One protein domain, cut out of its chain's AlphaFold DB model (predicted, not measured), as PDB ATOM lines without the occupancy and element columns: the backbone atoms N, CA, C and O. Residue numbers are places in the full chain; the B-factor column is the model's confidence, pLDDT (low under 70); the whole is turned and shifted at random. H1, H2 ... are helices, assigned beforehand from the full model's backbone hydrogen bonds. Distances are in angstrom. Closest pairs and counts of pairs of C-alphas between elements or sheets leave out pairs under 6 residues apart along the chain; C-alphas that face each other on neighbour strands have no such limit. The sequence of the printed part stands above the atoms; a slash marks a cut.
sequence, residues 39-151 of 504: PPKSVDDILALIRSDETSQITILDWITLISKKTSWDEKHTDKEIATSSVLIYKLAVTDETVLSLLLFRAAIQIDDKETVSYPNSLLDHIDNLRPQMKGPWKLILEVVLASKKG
ATOM      1  N   PRO A  39     189.963 250.120 258.666       64.88
ATOM      2  CA  PRO A  39     191.093 249.190 258.793       64.88
ATOM      3  C   PRO A  39     190.857 247.822 258.112       64.88
ATOM      4  O   PRO A  39     189.704 247.443 257.909       64.88
ATOM      5  N   PRO A  40     191.934 247.081 257.768       74.25
ATOM      6  CA  PRO A  40     191.822 245.741 257.185       74.25
ATOM      7  C   PRO A  40     191.014 244.811 258.097       74.25
ATOM      8  O   PRO A  40     191.179 244.853 259.321       74.25
ATOM      9  N   LYS A  41     190.163 243.972 257.493       83.81
ATOM     10  CA  LYS A  41     189.269 243.048 258.209       83.81
ATOM     11  C   LYS A  41     190.073 242.122 259.132       83.81
ATOM     12  O   LYS A  41     191.186 241.698 258.798       83.81
ATOM     13  N   SER A  42     189.535 241.826 260.315       86.06
ATOM     14  CA  SER A  42     190.148 240.851 261.224       86.06
ATOM     15  C   SER A  42     189.940 239.417 260.719       86.06
ATOM     16  O   SER A  42     189.108 239.170 259.847       86.06
ATOM     17  N   VAL A  43     190.685 238.449 261.268       86.00
ATOM     18  CA  VAL A  43     190.493 237.024 260.932       86.00
ATOM     19  C   VAL A  43     189.060 236.582 261.244       86.00
ATOM     20  O   VAL A  43     188.455 235.885 260.433       86.00
ATOM     21  N   ASP A  44     188.494 237.038 262.363       86.62
ATOM     22  CA  ASP A  44     187.118 236.728 262.759       86.62
ATOM     23  C   ASP A  44     186.089 237.309 261.785       86.62
ATOM     24  O   ASP A  44     185.151 236.607 261.408       86.62
ATOM     25  N   ASP A  45     186.293 238.544 261.311       87.25
ATOM     26  CA  ASP A  45     185.409 239.173 260.320       87.25
ATOM     27  C   ASP A  45     185.436 238.412 258.991       87.25
ATOM     28  O   ASP A  45     184.398 238.177 258.375       87.25
ATOM     29  N   ILE A  46     186.625 237.987 258.554       86.81
ATOM     30  CA  ILE A  46     186.795 237.216 257.318       86.81
ATOM     31  C   ILE A  46     186.134 235.840 257.461       86.81
ATOM     32  O   ILE A  46     185.384 235.424 256.581       86.81
ATOM     33  N   LEU A  47     186.348 235.141 258.581       87.81
ATOM     34  CA  LEU A  47     185.708 233.848 258.843       87.81
ATOM     35  C   LEU A  47     184.184 233.969 258.984       87.81
ATOM     36  O   LEU A  47     183.470 233.053 258.578       87.81
ATOM     37  N   ALA A  48     183.671 235.075 259.527       87.00
ATOM     38  CA  ALA A  48     182.239 235.350 259.591       87.00
ATOM     39  C   ALA A  48     181.638 235.531 258.189       87.00
ATOM     40  O   ALA A  48     180.618 234.909 257.899       87.00
ATOM     41  N   LEU A  49     182.311 236.278 257.305       86.12
ATOM     42  CA  LEU A  49     181.907 236.445 255.903       86.12
ATOM     43  C   LEU A  49     181.942 235.122 255.122       86.12
ATOM     44  O   LEU A  49     181.053 234.854 254.316       86.12
ATOM     45  N   ILE A  50     182.922 234.253 255.400       85.88
ATOM     46  CA  ILE A  50     182.976 232.895 254.830       85.88
ATOM     47  C   ILE A  50     181.791 232.048 255.324       85.88
ATOM     48  O   ILE A  50     181.237 231.256 254.564       85.88
ATOM     49  N   ARG A  51     181.379 232.196 256.592       85.75
ATOM     50  CA  ARG A  51     180.233 231.463 257.164       85.75
ATOM     51  C   ARG A  51     178.883 231.955 256.632       85.75
ATOM     52  O   ARG A  51     177.963 231.144 256.561       85.75
ATOM     53  N   SER A  52     178.758 233.239 256.295       84.75
ATOM     54  CA  SER A  52     177.531 233.833 255.744       84.75
ATOM     55  C   SER A  52     177.418 233.747 254.216       84.75
ATOM     56  O   SER A  52     176.423 234.214 253.673       84.75
ATOM     57  N   ASP A  53     178.389 233.124 253.535       79.81
ATOM     58  CA  ASP A  53     178.462 232.993 252.067       79.81
ATOM     59  C   ASP A  53     178.556 234.346 251.320       79.81
ATOM     60  O   ASP A  53     178.284 234.453 250.126       79.81
ATOM     61  N   GLU A  54     179.002 235.405 252.008       82.62
ATOM     62  CA  GLU A  54     179.182 236.760 251.461       82.62
ATOM     63  C   GLU A  54     180.593 236.955 250.873       82.62
ATOM     64  O   GLU A  54     181.306 237.923 251.149       82.62
ATOM     65  N   THR A  55     181.016 236.000 250.048       77.00
ATOM     66  CA  THR A  55     182.393 235.876 249.535       77.00
ATOM     67  C   THR A  55     182.827 237.024 248.629       77.00
ATOM     68  O   THR A  55     184.008 237.362 248.591       77.00
ATOM     69  N   SER A  56     181.877 237.689 247.967       77.38
ATOM     70  CA  SER A  56     182.114 238.860 247.113       77.38
ATOM     71  C   SER A  56     182.673 240.073 247.865       77.38
ATOM     72  O   SER A  56     183.196 240.994 247.239       77.38
ATOM     73  N   GLN A  57     182.587 240.079 249.200       81.06
ATOM     74  CA  GLN A  57     183.132 241.131 250.060       81.06
ATOM     75  C   GLN A  57     184.558 240.844 250.555       81.06
ATOM     76  O   GLN A  57     185.130 241.678 251.261       81.06
ATOM     77  N   ILE A  58     185.121 239.675 250.233       84.12
ATOM     78  CA  ILE A  58     186.465 239.269 250.653       84.12
ATOM     79  C   ILE A  58     187.438 239.565 249.513       84.12
ATOM     80  O   ILE A  58     187.376 238.963 248.444       84.12
ATOM     81  N   THR A  59     188.361 240.495 249.741       86.50
ATOM     82  CA  THR A  59     189.390 240.838 248.756       86.50
ATOM     83  C   THR A  59     190.591 239.892 248.847       86.50
ATOM     84  O   THR A  59     190.820 239.229 249.860       86.50
ATOM     85  N   ILE A  60     191.444 239.870 247.818       84.12
ATOM     86  CA  ILE A  60     192.701 239.099 247.856       84.12
ATOM     87  C   ILE A  60     193.647 239.548 248.989       84.12
ATOM     88  O   ILE A  60     194.402 238.744 249.534       84.12
ATOM     89  N   LEU A  61     193.589 240.823 249.394       85.31
ATOM     90  CA  LEU A  61     194.360 241.338 250.530       85.31
ATOM     91  C   LEU A  61     193.821 240.824 251.867       85.31
ATOM     92  O   LEU A  61     194.608 240.573 252.784       85.31
ATOM     93  N   ASP A  62     192.506 240.625 251.969       88.19
ATOM     94  CA  ASP A  62     191.896 239.985 253.132       88.19
ATOM     95  C   ASP A  62     192.356 238.525 253.225       88.19
ATOM     96  O   ASP A  62     192.766 238.092 254.298       88.19
ATOM     97  N   TRP A  63     192.437 237.797 252.104       89.31
ATOM     98  CA  TRP A  63     193.025 236.448 252.064       89.31
ATOM     99  C   TRP A  63     194.484 236.411 252.512       89.31
ATOM    100  O   TRP A  63     194.869 235.572 253.325       89.31
ATOM    101  N   ILE A  64     195.304 237.343 252.027       86.94
ATOM    102  CA  ILE A  64     196.699 237.467 252.462       86.94
ATOM    103  C   ILE A  64     196.771 237.741 253.970       86.94
ATOM    104  O   ILE A  64     197.587 237.134 254.664       86.94
ATOM    105  N   THR A  65     195.905 238.620 254.482       87.31
ATOM    106  CA  THR A  65     195.829 238.962 255.908       87.31
ATOM    107  C   THR A  65     195.390 237.767 256.749       87.31
ATOM    108  O   THR A  65     195.992 237.511 257.793       87.31
ATOM    109  N   LEU A  66     194.391 237.015 256.277       90.38
ATOM    110  CA  LEU A  66     193.912 235.782 256.887       90.38
ATOM    111  C   LEU A  66     195.061 234.784 257.021       90.38
ATOM    112  O   LEU A  66     195.364 234.365 258.131       90.38
ATOM    113  N   ILE A  67     195.744 234.456 255.920       89.00
ATOM    114  CA  ILE A  67     196.846 233.484 255.914       89.00
ATOM    115  C   ILE A  67     197.960 233.927 256.870       89.00
ATOM    116  O   ILE A  67     198.411 233.133 257.689       89.00
ATOM    117  N   SER A  68     198.364 235.199 256.831       85.62
ATOM    118  CA  SER A  68     199.474 235.689 257.657       85.62
ATOM    119  C   SER A  68     199.159 235.738 259.157       85.62
ATOM    120  O   SER A  68     200.073 235.600 259.967       85.62
ATOM    121  N   LYS A  69     197.896 235.972 259.546       88.19
ATOM    122  CA  LYS A  69     197.481 236.128 260.955       88.19
ATOM    123  C   LYS A  69     196.808 234.892 261.549       88.19
ATOM    124  O   LYS A  69     196.626 234.843 262.766       88.19
ATOM    125  N   LYS A  70     196.429 233.906 260.731       90.00
ATOM    126  CA  LYS A  70     195.678 232.734 261.190       90.00
ATOM    127  C   LYS A  70     196.456 231.896 262.206       90.00
ATOM    128  O   LYS A  70     195.835 231.439 263.149       90.00
ATOM    129  N   THR A  71     197.782 231.790 262.119       88.75
ATOM    130  CA  THR A  71     198.583 231.093 263.146       88.75
ATOM    131  C   THR A  71     198.352 231.674 264.549       88.75
ATOM    132  O   THR A  71     198.070 230.938 265.487       88.75
ATOM    133  N   SER A  72     198.361 233.004 264.689       88.38
ATOM    134  CA  SER A  72     198.075 233.677 265.968       88.38
ATOM    135  C   SER A  72     196.601 233.609 266.382       88.38
ATOM    136  O   SER A  72     196.269 233.850 267.543       88.38
ATOM    137  N   TRP A  73     195.701 233.359 265.429       91.25
ATOM    138  CA  TRP A  73     194.295 233.089 265.712       91.25
ATOM    139  C   TRP A  73     194.125 231.657 266.233       91.25
ATOM    140  O   TRP A  73     193.445 231.471 267.236       91.25
ATOM    141  N   ASP A  74     194.806 230.678 265.631       90.44
ATOM    142  CA  ASP A  74     194.764 229.266 266.027       90.44
ATOM    143  C   ASP A  74     195.210 229.083 267.488       90.44
ATOM    144  O   ASP A  74     194.548 228.385 268.244       90.44
ATOM    145  N   GLU A  75     196.242 229.805 267.940       89.88
ATOM    146  CA  GLU A  75     196.709 229.795 269.342       89.88
ATOM    147  C   GLU A  75     195.643 230.201 270.379       89.88
ATOM    148  O   GLU A  75     195.793 229.924 271.569       89.88
ATOM    149  N   LYS A  76     194.580 230.892 269.951       90.69
ATOM    150  CA  LYS A  76     193.527 231.435 270.824       90.69
ATOM    151  C   LYS A  76     192.213 230.659 270.752       90.69
ATOM    152  O   LYS A  76     191.279 231.015 271.469       90.69
ATOM    153  N   HIS A  77     192.130 229.642 269.899       90.44
ATOM    154  CA  HIS A  77     190.898 228.914 269.606       90.44
ATOM    155  C   HIS A  77     191.054 227.416 269.862       90.44
ATOM    156  O   HIS A  77     192.154 226.890 270.002       90.44
ATOM    157  N   THR A  78     189.927 226.716 269.969       89.31
ATOM    158  CA  THR A  78     189.913 225.269 270.221       89.31
ATOM    159  C   THR A  78     190.233 224.468 268.956       89.31
ATOM    160  O   THR A  78     189.891 224.885 267.849       89.31
ATOM    161  N   ASP A  79     190.773 223.253 269.102       86.38
ATOM    162  CA  ASP A  79     191.078 222.351 267.973       86.38
ATOM    163  C   ASP A  79     189.890 222.154 267.018       86.38
ATOM    164  O   ASP A  79     190.042 222.100 265.796       86.38
ATOM    165  N   LYS A  80     188.668 222.101 267.565       87.19
ATOM    166  CA  LYS A  80     187.441 221.975 266.772       87.19
ATOM    167  C   LYS A  80     187.198 223.209 265.896       87.19
ATOM    168  O   LYS A  80     186.782 223.069 264.744       87.19
ATOM    169  N   GLU A  81     187.436 224.406 266.420       87.31
ATOM    170  CA  GLU A  81     187.296 225.668 265.682       87.31
ATOM    171  C   GLU A  81     188.391 225.821 264.622       87.31
ATOM    172  O   GLU A  81     188.111 226.259 263.502       87.31
ATOM    173  N   ILE A  82     189.611 225.379 264.930       88.56
ATOM    174  CA  ILE A  82     190.746 225.350 264.001       88.56
ATOM    175  C   ILE A  82     190.462 224.411 262.822       88.56
ATOM    176  O   ILE A  82     190.607 224.808 261.661       88.56
ATOM    177  N   ALA A  83     189.993 223.189 263.086       85.31
ATOM    178  CA  ALA A  83     189.644 222.232 262.038       85.31
ATOM    179  C   ALA A  83     188.471 222.739 261.180       85.31
ATOM    180  O   ALA A  83     188.529 222.714 259.950       85.31
ATOM    181  N   THR A  84     187.426 223.273 261.823       87.06
ATOM    182  CA  THR A  84     186.238 223.796 261.126       87.06
ATOM    183  C   THR A  84     186.592 224.989 260.237       87.06
ATOM    184  O   THR A  84     186.164 225.042 259.084       87.06
ATOM    185  N   SER A  85     187.395 225.936 260.735       90.06
ATOM    186  CA  SER A  85     187.842 227.090 259.944       90.06
ATOM    187  C   SER A  85     188.715 226.667 258.760       90.06
ATOM    188  O   SER A  85     188.518 227.172 257.658       90.06
ATOM    189  N   SER A  86     189.607 225.690 258.947       89.69
ATOM    190  CA  SER A  86     190.474 225.168 257.883       89.69
ATOM    191  C   SER A  86     189.667 224.512 256.753       89.69
ATOM    192  O   SER A  86     189.901 224.793 255.580       89.69
ATOM    193  N   VAL A  87     188.655 223.704 257.090       86.94
ATOM    194  CA  VAL A  87     187.749 223.095 256.099       86.94
ATOM    195  C   VAL A  87     186.929 224.151 255.353       86.94
ATOM    196  O   VAL A  87     186.771 224.047 254.137       86.94
ATOM    197  N   LEU A  88     186.424 225.176 256.049       87.12
ATOM    198  CA  LEU A  88     185.670 226.271 255.427       87.12
ATOM    199  C   LEU A  88     186.527 227.070 254.440       87.12
ATOM    200  O   LEU A  88     186.085 227.325 253.322       87.12
ATOM    201  N   ILE A  89     187.761 227.403 254.831       90.31
ATOM    202  CA  ILE A  89     188.739 228.078 253.969       90.31
ATOM    203  C   ILE A  89     188.974 227.266 252.694       90.31
ATOM    204  O   ILE A  89     188.887 227.811 251.595       90.31
ATOM    205  N   TYR A  90     189.206 225.958 252.820       89.75
ATOM    206  CA  TYR A  90     189.442 225.099 251.662       89.75
ATOM    207  C   TYR A  90     188.218 224.925 250.773       89.75
ATOM    208  O   TYR A  90     188.349 225.006 249.554       89.75
ATOM    209  N   LYS A  91     187.031 224.745 251.359       86.88
ATOM    210  CA  LYS A  91     185.775 224.665 250.605       86.88
ATOM    211  C   LYS A  91     185.574 225.910 249.741       86.88
ATOM    212  O   LYS A  91     185.143 225.785 248.599       86.88
ATOM    213  N   LEU A  92     185.904 227.084 250.277       86.56
ATOM    214  CA  LEU A  92     185.803 228.322 249.524       86.56
ATOM    215  C   LEU A  92     186.878 228.434 248.444       86.56
ATOM    216  O   LEU A  92     186.578 228.795 247.311       86.56
ATOM    217  N   ALA A  93     188.118 228.085 248.780       86.94
ATOM    218  CA  ALA A  93     189.229 228.138 247.841       86.94
ATOM    219  C   ALA A  93     188.969 227.291 246.588       86.94
ATOM    220  O   ALA A  93     189.299 227.720 245.495       86.94
ATOM    221  N   VAL A  94     188.304 226.136 246.706       86.50
ATOM    222  CA  VAL A  94     187.931 225.317 245.534       86.50
ATOM    223  C   VAL A  94     187.042 226.079 244.537       86.50
ATOM    224  O   VAL A  94     187.060 225.770 243.349       86.50
ATOM    225  N   THR A  95     186.275 227.071 244.995       86.12
ATOM    226  CA  THR A  95     185.388 227.877 244.139       86.12
ATOM    227  C   THR A  95     186.068 229.093 243.500       86.12
ATOM    228  O   THR A  95     185.510 229.656 242.562       86.12
ATOM    229  N   ASP A  96     187.270 229.470 243.956       86.75
ATOM    230  CA  ASP A  96     188.044 230.612 243.452       86.75
ATOM    231  C   ASP A  96     189.492 230.194 243.147       86.75
ATOM    232  O   ASP A  96     190.323 230.022 244.044       86.75
ATOM    233  N   GLU A  97     189.814 230.075 241.855       86.38
ATOM    234  CA  GLU A  97     191.141 229.663 241.378       86.38
ATOM    235  C   GLU A  97     192.277 230.569 241.875       86.38
ATOM    236  O   GLU A  97     193.387 230.091 242.115       86.38
ATOM    237  N   THR A  98     192.019 231.863 242.083       86.75
ATOM    238  CA  THR A  98     193.036 232.816 242.551       86.75
ATOM    239  C   THR A  98     193.405 232.530 244.002       86.75
ATOM    240  O   THR A  98     194.584 232.516 244.366       86.75
ATOM    241  N   VAL A  99     192.397 232.266 244.835       88.56
ATOM    242  CA  VAL A  99     192.581 231.922 246.251       88.56
ATOM    243  C   VAL A  99     193.216 230.541 246.385       88.56
ATOM    244  O   VAL A  99     194.138 230.370 247.185       88.56
ATOM    245  N   LEU A 100     192.783 229.571 245.576       88.94
ATOM    246  CA  LEU A 100     193.382 228.238 245.537       88.94
ATOM    247  C   LEU A 100     194.868 228.297 245.171       88.94
ATOM    248  O   LEU A 100     195.696 227.722 245.879       88.94
ATOM    249  N   SER A 101     195.203 229.043 244.116       87.75
ATOM    250  CA  SER A 101     196.582 229.281 243.688       87.75
ATOM    251  C   SER A 101     197.416 229.897 244.805       87.75
ATOM    252  O   SER A 101     198.466 229.365 245.155       87.75
ATOM    253  N   LEU A 102     196.913 230.962 245.442       88.94
ATOM    254  CA  LEU A 102     197.585 231.624 246.560       88.94
ATOM    255  C   LEU A 102     197.860 230.657 247.722       88.94
ATOM    256  O   LEU A 102     198.954 230.680 248.292       88.94
ATOM    257  N   LEU A 103     196.884 229.818 248.082       90.50
ATOM    258  CA  LEU A 103     197.018 228.863 249.181       90.50
ATOM    259  C   LEU A 103     198.043 227.770 248.875       90.50
ATOM    260  O   LEU A 103     198.875 227.484 249.733       90.50
ATOM    261  N   LEU A 104     197.992 227.172 247.684       90.38
ATOM    262  CA  LEU A 104     198.914 226.107 247.289       90.38
ATOM    263  C   LEU A 104     200.339 226.638 247.081       90.38
ATOM    264  O   LEU A 104     201.295 226.018 247.541       90.38
ATOM    265  N   PHE A 105     200.481 227.813 246.468       89.12
ATOM    266  CA  PHE A 105     201.769 228.478 246.268       89.12
ATOM    267  C   PHE A 105     202.452 228.812 247.596       89.12
ATOM    268  O   PHE A 105     203.618 228.479 247.803       89.12
ATOM    269  N   ARG A 106     201.726 229.427 248.541       88.94
ATOM    270  CA  ARG A 106     202.289 229.727 249.867       88.94
ATOM    271  C   ARG A 106     202.588 228.466 250.671       88.94
ATOM    272  O   ARG A 106     203.570 228.460 251.404       88.94
ATOM    273  N   ALA A 107     201.780 227.416 250.524       90.62
ATOM    274  CA  ALA A 107     202.065 226.125 251.138       90.62
ATOM    275  C   ALA A 107     203.382 225.535 250.609       90.62
ATOM    276  O   ALA A 107     204.211 225.105 251.403       90.62
ATOM    277  N   ALA A 108     203.599 225.564 249.291       90.25
ATOM    278  CA  ALA A 108     204.839 225.095 248.676       90.25
ATOM    279  C   ALA A 108     206.063 225.889 249.163       90.25
ATOM    280  O   ALA A 108     207.037 225.274 249.589       90.25
ATOM    281  N   ILE A 109     205.989 227.228 249.189       88.62
ATOM    282  CA  ILE A 109     207.097 228.066 249.681       88.62
ATOM    283  C   ILE A 109     207.384 227.804 251.158       88.62
ATOM    284  O   ILE A 109     208.543 227.656 251.513       88.62
ATOM    285  N   GLN A 110     206.361 227.680 252.010       89.56
ATOM    286  CA  GLN A 110     206.570 227.385 253.432       89.56
ATOM    287  C   GLN A 110     207.275 226.037 253.659       89.56
ATOM    288  O   GLN A 110     207.982 225.860 254.652       89.56
ATOM    289  N   ILE A 111     207.053 225.059 252.774       89.00
ATOM    290  CA  ILE A 111     207.754 223.772 252.831       89.00
ATOM    291  C   ILE A 111     209.188 223.916 252.307       89.00
ATOM    292  O   ILE A 111     210.095 223.290 252.859       89.00
ATOM    293  N   ASP A 112     209.399 224.714 251.260       87.56
ATOM    294  CA  ASP A 112     210.715 224.985 250.675       87.56
ATOM    295  C   ASP A 112     211.636 225.720 251.661       87.56
ATOM    296  O   ASP A 112     212.703 225.204 251.995       87.56
ATOM    297  N   ASP A 113     211.163 226.846 252.203       84.25
ATOM    298  CA  ASP A 113     211.835 227.678 253.197       84.25
ATOM    299  C   ASP A 113     210.831 228.183 254.253       84.25
ATOM    300  O   ASP A 113     209.931 228.985 253.997       84.25
ATOM    301  N   LYS A 114     211.020 227.708 255.487       76.56
ATOM    302  CA  LYS A 114     210.142 228.003 256.628       76.56
ATOM    303  C   LYS A 114     210.236 229.450 257.114       76.56
ATOM    304  O   LYS A 114     209.394 229.863 257.912       76.56
ATOM    305  N   GLU A 115     211.268 230.194 256.713       72.81
ATOM    306  CA  GLU A 115     211.533 231.544 257.217       72.81
ATOM    307  C   GLU A 115     210.947 232.644 256.317       72.81
ATOM    308  O   GLU A 115     210.663 233.743 256.801       72.81
ATOM    309  N   THR A 116     210.713 232.374 255.027       70.00
ATOM    310  CA  THR A 116     210.324 233.412 254.056       70.00
ATOM    311  C   THR A 116     208.839 233.768 254.070       70.00
ATOM    312  O   THR A 116     208.496 234.932 253.842       70.00
ATOM    313  N   VAL A 117     207.930 232.810 254.293       72.44
ATOM    314  CA  VAL A 117     206.480 233.043 254.143       72.44
ATOM    315  C   VAL A 117     205.681 232.435 255.286       72.44
ATOM    316  O   VAL A 117     205.526 231.232 255.368       72.44
ATOM    317  N   SER A 118     205.022 233.264 256.100       77.19
ATOM    318  CA  SER A 118     204.070 232.759 257.101       77.19
ATOM    319  C   SER A 118     202.877 232.057 256.431       77.19
ATOM    320  O   SER A 118     202.056 232.702 255.767       77.19
ATOM    321  N   TYR A 119     202.778 230.738 256.622       86.88
ATOM    322  CA  TYR A 119     201.612 229.928 256.274       86.88
ATOM    323  C   TYR A 119     201.156 229.098 257.494       86.88
ATOM    324  O   TYR A 119     201.991 228.460 258.137       86.88
ATOM    325  N   PRO A 120     199.853 229.078 257.837       87.81
ATOM    326  CA  PRO A 120     199.360 228.390 259.031       87.81
ATOM    327  C   PRO A 120     199.564 226.874 258.970       87.81
ATOM    328  O   PRO A 120     199.072 226.212 258.053       87.81
ATOM    329  N   ASN A 121     200.205 226.303 259.995       87.06
ATOM    330  CA  ASN A 121     200.398 224.851 260.102       87.06
ATOM    331  C   ASN A 121     199.066 224.092 260.086       87.06
ATOM    332  O   ASN A 121     198.968 223.055 259.438       87.06
ATOM    333  N   SER A 122     198.009 224.654 260.688       89.38
ATOM    334  CA  SER A 122     196.683 224.029 260.673       89.38
ATOM    335  C   SER A 122     196.138 223.832 259.254       89.38
ATOM    336  O   SER A 122     195.420 222.872 258.990       89.38
ATOM    337  N   LEU A 123     196.454 224.751 258.334       89.75
ATOM    338  CA  LEU A 123     196.068 224.619 256.935       89.75
ATOM    339  C   LEU A 123     196.908 223.507 256.293       89.75
ATOM    340  O   LEU A 123     196.335 222.564 255.755       89.75
ATOM    341  N   LEU A 124     198.238 223.513 256.462       88.19
ATOM    342  CA  LEU A 124     199.107 222.434 255.951       88.19
ATOM    343  C   LEU A 124     198.704 221.045 256.456       88.19
ATOM    344  O   LEU A 124     198.851 220.056 255.737       88.19
ATOM    345  N   ASP A 125     198.211 220.939 257.686       87.69
ATOM    346  CA  ASP A 125     197.757 219.682 258.286       87.69
ATOM    347  C   ASP A 125     196.461 219.154 257.692       87.69
ATOM    348  O   ASP A 125     196.274 217.941 257.600       87.69
ATOM    349  N   HIS A 126     195.621 220.044 257.178       87.50
ATOM    350  CA  HIS A 126     194.335 219.704 256.588       87.50
ATOM    351  C   HIS A 126     194.302 219.815 255.059       87.50
ATOM    352  O   HIS A 126     193.236 219.657 254.466       87.50
ATOM    353  N   ILE A 127     195.444 220.046 254.407       89.31
ATOM    354  CA  ILE A 127     195.520 220.266 252.957       89.31
ATOM    355  C   ILE A 127     195.079 219.044 252.128       89.31
ATOM    356  O   ILE A 127     194.524 219.206 251.044       89.31
ATOM    357  N   ASP A 128     195.219 217.821 252.662       88.75
ATOM    358  CA  ASP A 128     194.760 216.579 252.006       88.75
ATOM    359  C   ASP A 128     193.230 216.553 251.801       88.75
ATOM    360  O   ASP A 128     192.726 215.898 250.889       88.75
ATOM    361  N   ASN A 129     192.472 217.355 252.564       85.88
ATOM    362  CA  ASN A 129     191.021 217.497 252.387       85.88
ATOM    363  C   ASN A 129     190.632 218.075 251.014       85.88
ATOM    364  O   ASN A 129     189.482 217.933 250.594       85.88
ATOM    365  N   LEU A 130     191.566 218.719 250.303       86.75
ATOM    366  CA  LEU A 130     191.345 219.218 248.945       86.75
ATOM    367  C   LEU A 130     191.329 218.095 247.898       86.75
ATOM    368  O   LEU A 130     190.687 218.244 246.856       86.75
ATOM    369  N   ARG A 131     191.981 216.954 248.162       87.25
ATOM    370  CA  ARG A 131     192.231 215.894 247.168       87.25
ATOM    371  C   ARG A 131     190.979 215.410 246.411       87.25
ATOM    372  O   ARG A 131     191.073 215.281 245.191       87.25
ATOM    373  N   PRO A 132     189.804 215.194 247.040       86.44
ATOM    374  CA  PRO A 132     188.606 214.726 246.331       86.44
ATOM    375  C   PRO A 132     188.037 215.732 245.320       86.44
ATOM    376  O   PRO A 132     187.281 215.348 244.430       86.44
ATOM    377  N   GLN A 133     188.353 217.020 245.479       84.56
ATOM    378  CA  GLN A 133     187.740 218.116 244.726       84.56
ATOM    379  C   GLN A 133     188.656 218.658 243.618       84.56
ATOM    380  O   GLN A 133     188.182 219.347 242.716       84.56
ATOM    381  N   MET A 134     189.952 218.331 243.651       85.88
ATOM    382  CA  MET A 134     190.935 218.831 242.687       85.88
ATOM    383  C   MET A 134     190.944 218.036 241.376       85.88
ATOM    384  O   MET A 134     190.920 216.803 241.362       85.88
ATOM    385  N   LYS A 135     191.054 218.750 240.250       84.56
ATOM    386  CA  LYS A 135     191.209 218.183 238.899       84.56
ATOM    387  C   LYS A 135     192.282 218.937 238.112       84.56
ATOM    388  O   LYS A 135     192.589 220.085 238.420       84.56
ATOM    389  N   GLY A 136     192.827 218.285 237.084       84.25
ATOM    390  CA  GLY A 136     193.786 218.893 236.156       84.25
ATOM    391  C   GLY A 136     195.047 219.433 236.856       84.25
ATOM    392  O   GLY A 136     195.577 218.737 237.727       84.25
ATOM    393  N   PRO A 137     195.524 220.647 236.514       83.44
ATOM    394  CA  PRO A 137     196.783 221.191 237.034       83.44
ATOM    395  C   PRO A 137     196.763 221.394 238.555       83.44
ATOM    396  O   PRO A 137     197.753 221.119 239.225       83.44
ATOM    397  N   TRP A 138     195.616 221.762 239.135       86.81
ATOM    398  CA  TRP A 138     195.469 221.943 240.584       86.81
ATOM    399  C   TRP A 138     195.695 220.654 241.374       86.81
ATOM    400  O   TRP A 138     196.244 220.683 242.474       86.81
ATOM    401  N   LYS A 139     195.313 219.508 240.795       90.00
ATOM    402  CA  LYS A 139     195.591 218.201 241.393       90.00
ATOM    403  C   LYS A 139     197.093 217.935 241.428       90.00
ATOM    404  O   LYS A 139     197.587 217.474 242.446       90.00
ATOM    405  N   LEU A 140     197.806 218.246 240.346       90.19
ATOM    406  CA  LEU A 140     199.253 218.057 240.273       90.19
ATOM    407  C   LEU A 140     199.981 218.936 241.298       90.19
ATOM    408  O   LEU A 140     200.793 218.417 242.053       90.19
ATOM    409  N   ILE A 141     199.619 220.222 241.407       91.12
ATOM    410  CA  ILE A 141     200.176 221.125 242.432       91.12
ATOM    411  C   ILE A 141     199.931 220.564 243.840       91.12
ATOM    412  O   ILE A 141     200.852 220.513 244.653       91.12
ATOM    413  N   LEU A 142     198.706 220.113 244.134       92.00
ATOM    414  CA  LEU A 142     198.378 219.538 245.437       92.00
ATOM    415  C   LEU A 142     199.200 218.278 245.742       92.00
ATOM    416  O   LEU A 142     199.711 218.151 246.851       92.00
ATOM    417  N   GLU A 143     199.340 217.354 244.787       92.44
ATOM    418  CA  GLU A 143     200.149 216.142 244.977       92.44
ATOM    419  C   GLU A 143     201.628 216.482 245.203       92.44
ATOM    420  O   GLU A 143     202.242 215.891 246.088       92.44
ATOM    421  N   VAL A 144     202.175 217.480 244.496       91.88
ATOM    422  CA  VAL A 144     203.539 217.983 244.742       91.88
ATOM    423  C   VAL A 144     203.664 218.523 246.166       91.88
ATOM    424  O   VAL A 144     204.566 218.119 246.891       91.88
ATOM    425  N   VAL A 145     202.737 219.370 246.624       91.69
ATOM    426  CA  VAL A 145     202.765 219.917 247.995       91.69
ATOM    427  C   VAL A 145     202.645 218.810 249.051       91.69
ATOM    428  O   VAL A 145     203.356 218.831 250.057       91.69
ATOM    429  N   LEU A 146     201.773 217.821 248.830       92.44
ATOM    430  CA  LEU A 146     201.594 216.682 249.734       92.44
ATOM    431  C   LEU A 146     202.833 215.778 249.795       92.44
ATOM    432  O   LEU A 146     203.194 215.330 250.887       92.44
ATOM    433  N   ALA A 147     203.473 215.515 248.657       92.88
ATOM    434  CA  ALA A 147     204.711 214.746 248.581       92.88
ATOM    435  C   ALA A 147     205.871 215.500 249.253       92.88
ATOM    436  O   ALA A 147     206.538 214.944 250.127       92.88
ATOM    437  N   SER A 148     206.015 216.802 248.976       91.81
ATOM    438  CA  SER A 148     207.008 217.679 249.614       91.81
ATOM    439  C   SER A 148     206.850 217.721 251.132       91.81
ATOM    440  O   SER A 148     207.839 217.663 251.860       91.81
ATOM    441  N   LYS A 149     205.609 217.760 251.642       90.94
ATOM    442  CA  LYS A 149     205.335 217.715 253.089       90.94
ATOM    443  C   LYS A 149     205.862 216.429 253.739       90.94
ATOM    444  O   LYS A 149     206.281 216.459 254.894       90.94
ATOM    445  N   LYS A 150     205.809 215.304 253.024       90.69
ATOM    446  CA  LYS A 150     206.275 213.992 253.500       90.69
ATOM    447  C   LYS A 150     207.769 213.754 253.262       90.69
ATOM    448  O   LYS A 150     208.286 212.775 253.787       90.69
ATOM    449  N   GLY A 151     208.437 214.618 252.495       89.88
ATOM    450  CA  GLY A 151     209.807 214.393 252.025       89.88
ATOM    451  C   GLY A 151     209.915 213.300 250.956       89.88
ATOM    452  O   GLY A 151     210.986 212.738 250.772       89.88
TER     453      GLY A 151
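Overview. This is residues 39 to 151 of the 504 residues of the protein "EH_Signature domain-containing protein" of Flavobacteriales bacterium (UniProt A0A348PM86). Six helices make a compact pile of mostly crossed helices: H1 at one end packs on H2 and H3, H3 crosses H5 in the middle, and H4 and H6 run side by side towards the other end. The 113 printed residues hold six named helices, H1 to H6 in order, and no named strand: all helix. The radius of gyration of the C-alphas is 13.4 A, the spans 37 by 28 by 26 A.

Along the chain. H1, residues 43 to 51, begins at C-alpha (190.493, 237.024, 260.932). H2 is residues 60 to 74, H3 79 to 93, H4 97 to 112, 22.2 A long, and H5 121 to 130. H6, 137 to 150, ends at (206.275, 213.992, 253.500).

Arrangement. H3 touches H5 at a steep tilt of 52 degrees, closest C-alphas Ser 86 and Leu 123, 5.7 A. H1 touches H2, closest C-alphas Val 43 and Leu 66, 5.4 A. H4 touches H6 with residues 104 to 111 alone, closest C-alphas Ala 108 and Val 145, 5.6 A. O i to N i+4 pairs are within hydrogen-bond range throughout H1, H3, H4 and H6, 9 of 11 in H2, 3 of 6 in H5.

Size, cuts and confidence. The farthest C-alphas, Pro 39 and Gly 151, are 40.1 A apart. The printed part has no cut and no long link; residue 39 is under pLDDT 70.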